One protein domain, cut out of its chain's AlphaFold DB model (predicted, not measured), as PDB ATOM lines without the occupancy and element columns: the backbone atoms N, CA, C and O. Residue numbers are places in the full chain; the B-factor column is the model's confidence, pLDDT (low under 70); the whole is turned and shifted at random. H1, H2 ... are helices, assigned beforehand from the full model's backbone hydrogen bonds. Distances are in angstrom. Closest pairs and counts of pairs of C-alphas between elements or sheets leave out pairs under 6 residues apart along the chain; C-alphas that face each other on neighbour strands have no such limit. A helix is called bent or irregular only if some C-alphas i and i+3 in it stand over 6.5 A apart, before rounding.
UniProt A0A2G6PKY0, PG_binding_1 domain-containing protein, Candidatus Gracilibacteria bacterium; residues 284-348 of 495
ATOM      1  N   TYR A 284     185.426 171.583 232.795       78.00
ATOM      2  CA  TYR A 284     184.147 170.895 232.602       78.00
ATOM      3  C   TYR A 284     183.192 170.994 233.802       78.00
ATOM      4  O   TYR A 284     182.142 171.626 233.706       78.00
ATOM      5  N   ASP A 285     183.558 170.446 234.961       75.31
ATOM      6  CA  ASP A 285     182.725 170.452 236.171       75.31
ATOM      7  C   ASP A 285     182.427 171.881 236.633       75.31
ATOM      8  O   ASP A 285     181.330 172.194 237.106       75.31
ATOM      9  N   SER A 286     183.386 172.789 236.433       74.56
ATOM     10  CA  SER A 286     183.203 174.206 236.738       74.56
ATOM     11  C   SER A 286     182.105 174.854 235.885       74.56
ATOM     12  O   SER A 286     181.468 175.800 236.350       74.56
ATOM     13  N   LEU A 287     181.849 174.377 234.660       81.19
ATOM     14  CA  LEU A 287     180.770 174.898 233.819       81.19
ATOM     15  C   LEU A 287     179.406 174.610 234.443       81.19
ATOM     16  O   LEU A 287     178.534 175.478 234.442       81.19
ATOM     17  N   PHE A 288     179.251 173.417 235.013       77.19
ATOM     18  CA  PHE A 288     178.006 172.943 235.612       77.19
ATOM     19  C   PHE A 288     177.784 173.477 237.029       77.19
ATOM     20  O   PHE A 288     176.645 173.550 237.503       77.19
ATOM     21  N   VAL A 289     178.850 173.952 237.680       61.72
ATOM     22  CA  VAL A 289     178.817 174.514 239.030       61.72
ATOM     23  C   VAL A 289     178.945 176.046 239.018       61.72
ATOM     24  O   VAL A 289     179.933 176.639 238.583       61.72
ATOM     25  N   GLY A 290     177.952 176.725 239.596       60.34
ATOM     26  CA  GLY A 290     177.958 178.183 239.759       60.34
ATOM     27  C   GLY A 290     177.433 178.964 238.550       60.34
ATOM     28  O   GLY A 290     176.829 178.399 237.649       60.34
ATOM     29  N   VAL A 291     177.601 180.288 238.566       59.41
ATOM     30  CA  VAL A 291     177.076 181.181 237.515       59.41
ATOM     31  C   VAL A 291     177.991 181.149 236.287       59.41
ATOM     32  O   VAL A 291     179.217 181.077 236.423       59.41
ATOM     33  N   LEU A 292     177.409 181.251 235.088       70.38
ATOM     34  CA  LEU A 292     178.132 181.412 233.823       70.38
ATOM     35  C   LEU A 292     178.625 182.864 233.634       70.38
ATOM     36  O   LEU A 292     178.211 183.575 232.720       70.38
ATOM     37  N   ASN A 293     179.492 183.335 234.525       66.19
ATOM     38  CA  ASN A 293     179.942 184.734 234.563       66.19
ATOM     39  C   ASN A 293     181.310 184.963 233.896       66.19
ATOM     40  O   ASN A 293     181.608 186.069 233.457       66.19
ATOM     41  N   THR A 294     182.153 183.934 233.780       75.31
ATOM     42  CA  THR A 294     183.496 184.088 233.196       75.31
ATOM     43  C   THR A 294     183.510 183.846 231.688       75.31
ATOM     44  O   THR A 294     182.855 182.918 231.210       75.31
ATOM     45  N   LYS A 295     184.356 184.586 230.959       81.25
ATOM     46  CA  LYS A 295     184.640 184.340 229.534       81.25
ATOM     47  C   LYS A 295     185.079 182.893 229.267       81.25
ATOM     48  O   LYS A 295     184.583 182.289 228.328       81.25
ATOM     49  N   LYS A 296     185.923 182.314 230.134       83.38
ATOM     50  CA  LYS A 296     186.388 180.916 230.026       83.38
ATOM     51  C   LYS A 296     185.232 179.910 229.997       83.38
ATOM     52  O   LYS A 296     185.181 179.078 229.107       83.38
ATOM     53  N   LYS A 297     184.269 180.025 230.918       85.88
ATOM     54  CA  LYS A 297     183.085 179.149 230.922       85.88
ATOM     55  C   LYS A 297     182.179 179.358 229.700       85.88
ATOM     56  O   LYS A 297     181.604 178.401 229.208       85.88
ATOM     57  N   LYS A 298     182.045 180.597 229.208       89.31
ATOM     58  CA  LYS A 298     181.263 180.891 227.991       89.31
ATOM     59  C   LYS A 298     181.911 180.273 226.743       89.31
ATOM     60  O   LYS A 298     181.198 179.696 225.935       89.31
ATOM     61  N   ILE A 299     183.241 180.349 226.640       91.25
ATOM     62  CA  ILE A 299     184.035 179.662 225.608       91.25
ATOM     63  C   ILE A 299     183.830 178.151 225.701       91.25
ATOM     64  O   ILE A 299     183.464 177.543 224.707       91.25
ATOM     65  N   LEU A 300     183.957 177.570 226.898       92.44
ATOM     66  CA  LEU A 300     183.759 176.132 227.080       92.44
ATOM     67  C   LEU A 300     182.348 175.683 226.661       92.44
ATOM     68  O   LEU A 300     182.201 174.667 225.996       92.44
ATOM     69  N   LEU A 301     181.302 176.447 226.995       93.06
ATOM     70  CA  LEU A 301     179.949 176.146 226.521       93.06
ATOM     71  C   LEU A 301     179.863 176.151 224.984       93.06
ATOM     72  O   LEU A 301     179.243 175.259 224.415       93.06
ATOM     73  N   GLN A 302     180.478 177.136 224.319       95.25
ATOM     74  CA  GLN A 302     180.536 177.189 222.854       95.25
ATOM     75  C   GLN A 302     181.292 175.983 222.277       95.25
ATOM     76  O   GLN A 302     180.780 175.356 221.360       95.25
ATOM     77  N   GLU A 303     182.446 175.618 222.842       94.75
ATOM     78  CA  GLU A 303     183.229 174.440 222.436       94.75
ATOM     79  C   GLU A 303     182.404 173.153 222.525       94.75
ATOM     80  O   GLU A 303     182.359 172.383 221.569       94.75
ATOM     81  N   MET A 304     181.698 172.946 223.639       93.56
ATOM     82  CA  MET A 304     180.861 171.763 223.843       93.56
ATOM     83  C   MET A 304     179.686 171.714 222.864       93.56
ATOM     84  O   MET A 304     179.387 170.661 222.311       93.56
ATOM     85  N   LEU A 305     179.028 172.852 222.618       93.50
ATOM     86  CA  LEU A 305     177.953 172.938 221.627       93.50
ATOM     87  C   LEU A 305     178.471 172.697 220.201       93.50
ATOM     88  O   LEU A 305     177.782 172.055 219.411       93.50
ATOM     89  N   THR A 306     179.674 173.171 219.871       94.12
ATOM     90  CA  THR A 306     180.325 172.901 218.581       94.12
ATOM     91  C   THR A 306     180.706 171.436 218.432       94.12
ATOM     92  O   THR A 306     180.446 170.851 217.387       94.12
ATOM     93  N   GLU A 307     181.260 170.808 219.472       91.25
ATOM     94  CA  GLU A 307     181.601 169.379 219.454       91.25
ATOM     95  C   GLU A 307     180.369 168.500 219.204       91.25
ATOM     96  O   GLU A 307     180.436 167.513 218.476       91.25
ATOM     97  N   MET A 308     179.222 168.905 219.749       89.50
ATOM     98  CA  MET A 308     177.936 168.255 219.520       89.50
ATOM     99  C   MET A 308     177.300 168.567 218.154       89.50
ATOM    100  O   MET A 308     176.236 168.030 217.856       89.50
ATOM    101  N   GLY A 309     177.896 169.447 217.341       90.94
ATOM    102  CA  GLY A 309     177.338 169.886 216.055       90.94
ATOM    103  C   GLY A 309     176.130 170.824 216.170       90.94
ATOM    104  O   GLY A 309     175.392 170.992 215.209       90.94
ATOM    105  N   ILE A 310     175.903 171.424 217.342       92.81
ATOM    106  CA  ILE A 310     174.768 172.325 217.614       92.81
ATOM    107  C   ILE A 310     175.140 173.787 217.304       92.81
ATOM    108  O   ILE A 310     174.272 174.611 217.022       92.81
ATOM    109  N   TYR A 311     176.431 174.131 217.372       94.31
ATOM    110  CA  TYR A 311     176.929 175.491 217.165       94.31
ATOM    111  C   TYR A 311     178.079 175.544 216.154       94.31
ATOM    112  O   TYR A 311     179.156 175.009 216.402       94.31
ATOM    113  N   GLU A 312     177.879 176.265 215.052       93.81
ATOM    114  CA  GLU A 312     178.875 176.425 213.975       93.81
ATOM    115  C   GLU A 312     179.561 177.804 213.980       93.81
ATOM    116  O   GLU A 312     180.389 178.118 213.125       93.81
ATOM    117  N   GLY A 313     179.206 178.670 214.933       94.06
ATOM    118  CA  GLY A 313     179.751 180.019 215.010       94.06
ATOM    119  C   GLY A 313     181.149 180.090 215.633       94.06
ATOM    120  O   GLY A 313     181.708 179.123 216.147       94.06
ATOM    121  N   LYS A 314     181.725 181.296 215.627       95.38
ATOM    122  CA  LYS A 314     183.036 181.557 216.232       95.38
ATOM    123  C   LYS A 314     183.003 181.405 217.757       95.38
ATOM    124  O   LYS A 314     182.231 182.080 218.432       95.38
ATOM    125  N   ILE A 315     183.950 180.636 218.288       96.81
ATOM    126  CA  ILE A 315     184.202 180.480 219.724       96.81
ATOM    127  C   ILE A 315     184.976 181.705 220.243       96.81
ATOM    128  O   ILE A 315     186.170 181.866 219.989       96.81
ATOM    129  N   ASP A 316     184.297 182.610 220.946       93.81
ATOM    130  CA  ASP A 316     184.878 183.865 221.458       93.81
ATOM    131  C   ASP A 316     184.375 184.287 222.851       93.81
ATOM    132  O   ASP A 316     184.837 185.286 223.417       93.81
ATOM    133  N   GLY A 317     183.481 183.499 223.446       88.50
ATOM    134  CA  GLY A 317     182.858 183.754 224.737       88.50
ATOM    135  C   GLY A 317     181.700 184.752 224.697       88.50
ATOM    136  O   GLY A 317     181.217 185.128 225.770       88.50
ATOM    137  N   ASP A 318     181.247 185.182 223.514       88.75
ATOM    138  CA  ASP A 318     180.012 185.951 223.375       88.75
ATOM    139  C   ASP A 318     178.789 185.043 223.556       88.75
ATOM    140  O   ASP A 318     178.369 184.304 222.663       88.75
ATOM    141  N   TYR A 319     178.195 185.123 224.746       85.69
ATOM    142  CA  TYR A 319     177.036 184.316 225.115       85.69
ATOM    143  C   TYR A 319     175.810 184.581 224.229       85.69
ATOM    144  O   TYR A 319     174.973 183.695 224.074       85.69
ATOM    145  N   ASN A 320     175.689 185.768 223.623       88.25
ATOM    146  CA  ASN A 320     174.527 186.081 222.792       88.25
ATOM    147  C   ASN A 320     174.432 185.160 221.572       88.25
ATOM    148  O   ASN A 320     173.329 184.810 221.167       88.25
ATOM    149  N   LYS A 321     175.570 184.672 221.063       93.50
ATOM    150  CA  LYS A 321     175.625 183.750 219.918       93.50
ATOM    151  C   LYS A 321     175.064 182.360 220.205       93.50
ATOM    152  O   LYS A 321     174.745 181.639 219.270       93.50
ATOM    153  N   VAL A 322     174.968 181.979 221.478       93.69
ATOM    154  CA  VAL A 322     174.408 180.686 221.906       93.69
ATOM    155  C   VAL A 322     173.097 180.847 222.671       93.69
ATOM    156  O   VAL A 322     172.482 179.858 223.049       93.69
ATOM    157  N   ARG A 323     172.638 182.081 222.909       91.12
ATOM    158  CA  ARG A 323     171.448 182.360 223.720       91.12
ATOM    159  C   ARG A 323     170.190 181.715 223.139       91.12
ATOM    160  O   ARG A 323     169.429 181.115 223.897       91.12
ATOM    161  N   ASP A 324     169.994 181.828 221.829       91.31
ATOM    162  CA  ASP A 324     168.815 181.279 221.152       91.31
ATOM    163  C   ASP A 324     168.866 179.749 221.078       91.31
ATOM    164  O   ASP A 324     167.854 179.103 221.326       91.31
ATOM    165  N   ILE A 325     170.059 179.170 220.903       94.75
ATOM    166  CA  ILE A 325     170.291 177.720 221.010       94.75
ATOM    167  C   ILE A 325     169.890 177.217 222.402       94.75
ATOM    168  O   ILE A 325     169.164 176.235 222.541       94.75
ATOM    169  N   ILE A 326     170.332 177.910 223.458       93.62
ATOM    170  CA  ILE A 326     169.963 177.565 224.834       93.62
ATOM    171  C   ILE A 326     168.456 177.713 225.053       93.62
ATOM    172  O   ILE A 326     167.858 176.876 225.725       93.62
ATOM    173  N   LEU A 327     167.832 178.755 224.505       88.00
ATOM    174  CA  LEU A 327     166.390 178.952 224.606       88.00
ATOM    175  C   LEU A 327     165.611 177.827 223.917       88.00
ATOM    176  O   LEU A 327     164.687 177.279 224.513       88.00
ATOM    177  N   GLU A 328     165.978 177.472 222.691       92.69
ATOM    178  CA  GLU A 328     165.349 176.386 221.946       92.69
ATOM    179  C   GLU A 328     165.507 175.059 222.691       92.69
ATOM    180  O   GLU A 328     164.527 174.351 222.927       92.69
ATOM    181  N   TYR A 329     166.714 174.780 223.186       90.94
ATOM    182  CA  TYR A 329     166.974 173.620 224.029       90.94
ATOM    183  C   TYR A 329     166.090 173.600 225.283       90.94
ATOM    184  O   TYR A 329     165.542 172.558 225.648       90.94
ATOM    185  N   GLN A 330     165.907 174.748 225.942       91.00
ATOM    186  CA  GLN A 330     165.018 174.861 227.095       91.00
ATOM    187  C   GLN A 330     163.550 174.609 226.731       91.00
ATOM    188  O   GLN A 330     162.868 173.928 227.495       91.00
ATOM    189  N   ILE A 331     163.060 175.135 225.605       89.94
ATOM    190  CA  ILE A 331     161.674 174.944 225.149       89.94
ATOM    191  C   ILE A 331     161.432 173.471 224.795       89.94
ATOM    192  O   ILE A 331     160.503 172.864 225.322       89.94
ATOM    193  N   ASN A 332     162.317 172.871 223.995       91.88
ATOM    194  CA  ASN A 332     162.197 171.480 223.542       91.88
ATOM    195  C   ASN A 332     162.235 170.470 224.698       91.88
ATOM    196  O   ASN A 332     161.692 169.375 224.588       91.88
ATOM    197  N   ASN A 333     162.847 170.846 225.823       88.31
ATOM    198  CA  ASN A 333     162.910 170.024 227.029       88.31
ATOM    199  C   ASN A 333     161.955 170.489 228.140       88.31
ATOM    200  O   ASN A 333     162.113 170.086 229.292       88.31
ATOM    201  N   ASN A 334     160.973 171.340 227.824       89.88
ATOM    202  CA  ASN A 334     159.975 171.850 228.770       89.88
ATOM    203  C   ASN A 334     160.573 172.535 230.020       89.88
ATOM    204  O   ASN A 334     159.941 172.583 231.075       89.88
ATOM    205  N   LEU A 335     161.794 173.075 229.924       82.00
ATOM    206  CA  LEU A 335     162.415 173.857 230.997       82.00
ATOM    207  C   LEU A 335     161.812 175.258 231.090       82.00
ATOM    208  O   LEU A 335     161.729 175.813 232.182       82.00
ATOM    209  N   VAL A 336     161.397 175.819 229.953       82.19
ATOM    210  CA  VAL A 336     160.680 177.094 229.853       82.19
ATOM    211  C   VAL A 336     159.562 176.970 228.822       82.19
ATOM    212  O   VAL A 336     159.681 176.201 227.875       82.19
ATOM    213  N   LYS A 337     158.476 177.736 228.980       85.75
ATOM    214  CA  LYS A 337     157.333 177.677 228.049       85.75
ATOM    215  C   LYS A 337     157.520 178.562 226.821       85.75
ATOM    216  O   LYS A 337     157.067 178.232 225.736       85.75
ATOM    217  N   THR A 338     158.130 179.731 227.004       83.31
ATOM    218  CA  THR A 338     158.265 180.759 225.961       83.31
ATOM    219  C   THR A 338     159.551 181.559 226.146       83.31
ATOM    220  O   THR A 338     160.126 181.588 227.237       83.31
ATOM    221  N   LYS A 339     159.943 182.326 225.121       83.38
ATOM    222  CA  LYS A 339     161.057 183.292 225.195       83.38
ATOM    223  C   LYS A 339     160.918 184.354 226.296       83.38
ATOM    224  O   LYS A 339     161.909 184.957 226.699       83.38
ATOM    225  N   PHE A 340     159.700 184.568 226.796       77.06
ATOM    226  CA  PHE A 340     159.398 185.523 227.864       77.06
ATOM    227  C   PHE A 340     159.420 184.899 229.262       77.06
ATOM    228  O   PHE A 340     159.279 185.611 230.252       77.06
ATOM    229  N   SER A 341     159.603 183.580 229.365       73.12
ATOM    230  CA  SER A 341     159.669 182.899 230.657       73.12
ATOM    231  C   SER A 341     160.882 183.370 231.477       73.12
ATOM    232  O   SER A 341     161.919 183.802 230.944       73.12
ATOM    233  N   ALA A 342     160.769 183.272 232.803       63.03
ATOM    234  CA  ALA A 342     161.923 183.422 233.685       63.03
ATOM    235  C   ALA A 342     163.017 182.421 233.266       63.03
ATOM    236  O   ALA A 342     162.719 181.344 232.765       63.03
ATOM    237  N   GLY A 343     164.293 182.813 233.340       67.62
ATOM    238  CA  GLY A 343     165.398 181.954 232.892       67.62
ATOM    239  C   GLY A 343     165.496 181.661 231.381       67.62
ATOM    240  O   GLY A 343     166.501 181.097 230.956       67.62
ATOM    241  N   ALA A 344     164.529 182.079 230.548       77.88
ATOM    242  CA  ALA A 344     164.547 181.846 229.099       77.88
ATOM    243  C   ALA A 344     165.820 182.412 228.438       77.88
ATOM    244  O   ALA A 344     166.124 183.604 228.603       77.88
ATOM    245  N   GLY A 345     166.548 181.548 227.726       81.31
ATOM    246  CA  GLY A 345     167.838 181.813 227.089       81.31
ATOM    247  C   GLY A 345     169.028 181.860 228.050       81.31
ATOM    248  O   GLY A 345     170.134 182.187 227.627       81.31
ATOM    249  N   ASN A 346     168.846 181.572 229.341       83.56
ATOM    250  CA  ASN A 346     169.920 181.590 230.334       83.56
ATOM    251  C   ASN A 346     170.394 180.174 230.673       83.56
ATOM    252  O   ASN A 346     169.601 179.297 230.996       83.56
ATOM    253  N   PHE A 347     171.706 179.968 230.728       84.31
ATOM    254  CA  PHE A 347     172.314 178.689 231.090       84.31
ATOM    255  C   PHE A 347     172.349 178.483 232.619       84.31
ATOM    256  O   PHE A 347     173.411 178.400 233.244       84.31
ATOM    257  N   GLY A 348     171.162 178.488 233.237       76.38
ATOM    258  CA  GLY A 348     170.925 178.326 234.678       76.38
ATOM    259  C   GLY A 348     171.013 176.864 235.160       76.38
ATOM    260  O   GLY A 348     171.163 175.966 234.343       76.38
TER     261      GLY A 348
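What this domain is: This is residues 284 to 348 of the 495 residues of the protein "PG_binding_1 domain-containing protein" of Candidatus Gracilibacteria bacterium (UniProt A0A2G6PKY0). Helix H2, with the short helix H1 packed on its residues 297 to 301, makes one side of the domain; the long link of residues 308 to 319 folds back along H2, and H3 then leads away from H2 at a steep angle to the other side. Past the end of H3 the last stretch, residues 333 to 348, turns round and folds back along H3; under half of the printed residues, 31 of 65, are in named elements. The printed part has 65 residues with three named helices, in the order H1, H2, H3, and no named strand; the class is all helix. The whole is compact, with a radius of gyration of the C-alphas of 11.5 A and spans of 29 by 25 by 18 A.

Where its parts are: H1 covers residues 284 to 288, begins with C-alpha 284 at (184.147, 170.895, 232.602), and is 7.1 A from first to last C-alpha. H2 covers residues 295 to 307 and is 18.3 A long, from C-alpha 295 at (184.640, 184.340, 229.534). H3 covers residues 320 to 332 and is 19.1 A long, ending with C-alpha 332 at (162.197, 171.480, 223.542). H3 is irregular: C-alphas 321 and 324 are 7.3 A apart, against about 5 A in a regular helix.

How they stand to each other: H1 and H2 touch, and H2 does so with residues 297 to 301 alone. Their closest C-alphas, those of Leu 287 and Lys 297, are 5.6 A apart. H2 and H3 are close but not clearly touching: their closest C-alphas, those of Gln 302 and Val 322, are 7.1 A apart. H2 and H3 run the same way at a steep tilt of 57 degrees, with their centres 13.7 A apart. H1 and H3 are apart. In H2 every O i to N i+4 pair is within hydrogen-bond range; in H3 it is 7 of 9, and in H1 0 of 1, beside 2 of 2 O i to N i+3 pairs.

The domain as a whole: The two C-alphas farthest apart, those of Lys 296 and Lys 337, are 29.3 A apart, while the first and last printed C-alphas, those of Tyr 284 and Gly 348, are 15.3 A apart. The printed part has no cut. The link from H1 to H2, 6 residues, is short, and the link from H2 to H3, 12 residues, is long. The C-alphas of residues 333 to 348 lie 5 to 17 A from the mean of all C-alphas. The mean pLDDT of the printed part is 85.1; residues 289 to 291, residue 293 and residues 342 to 343 are under 70.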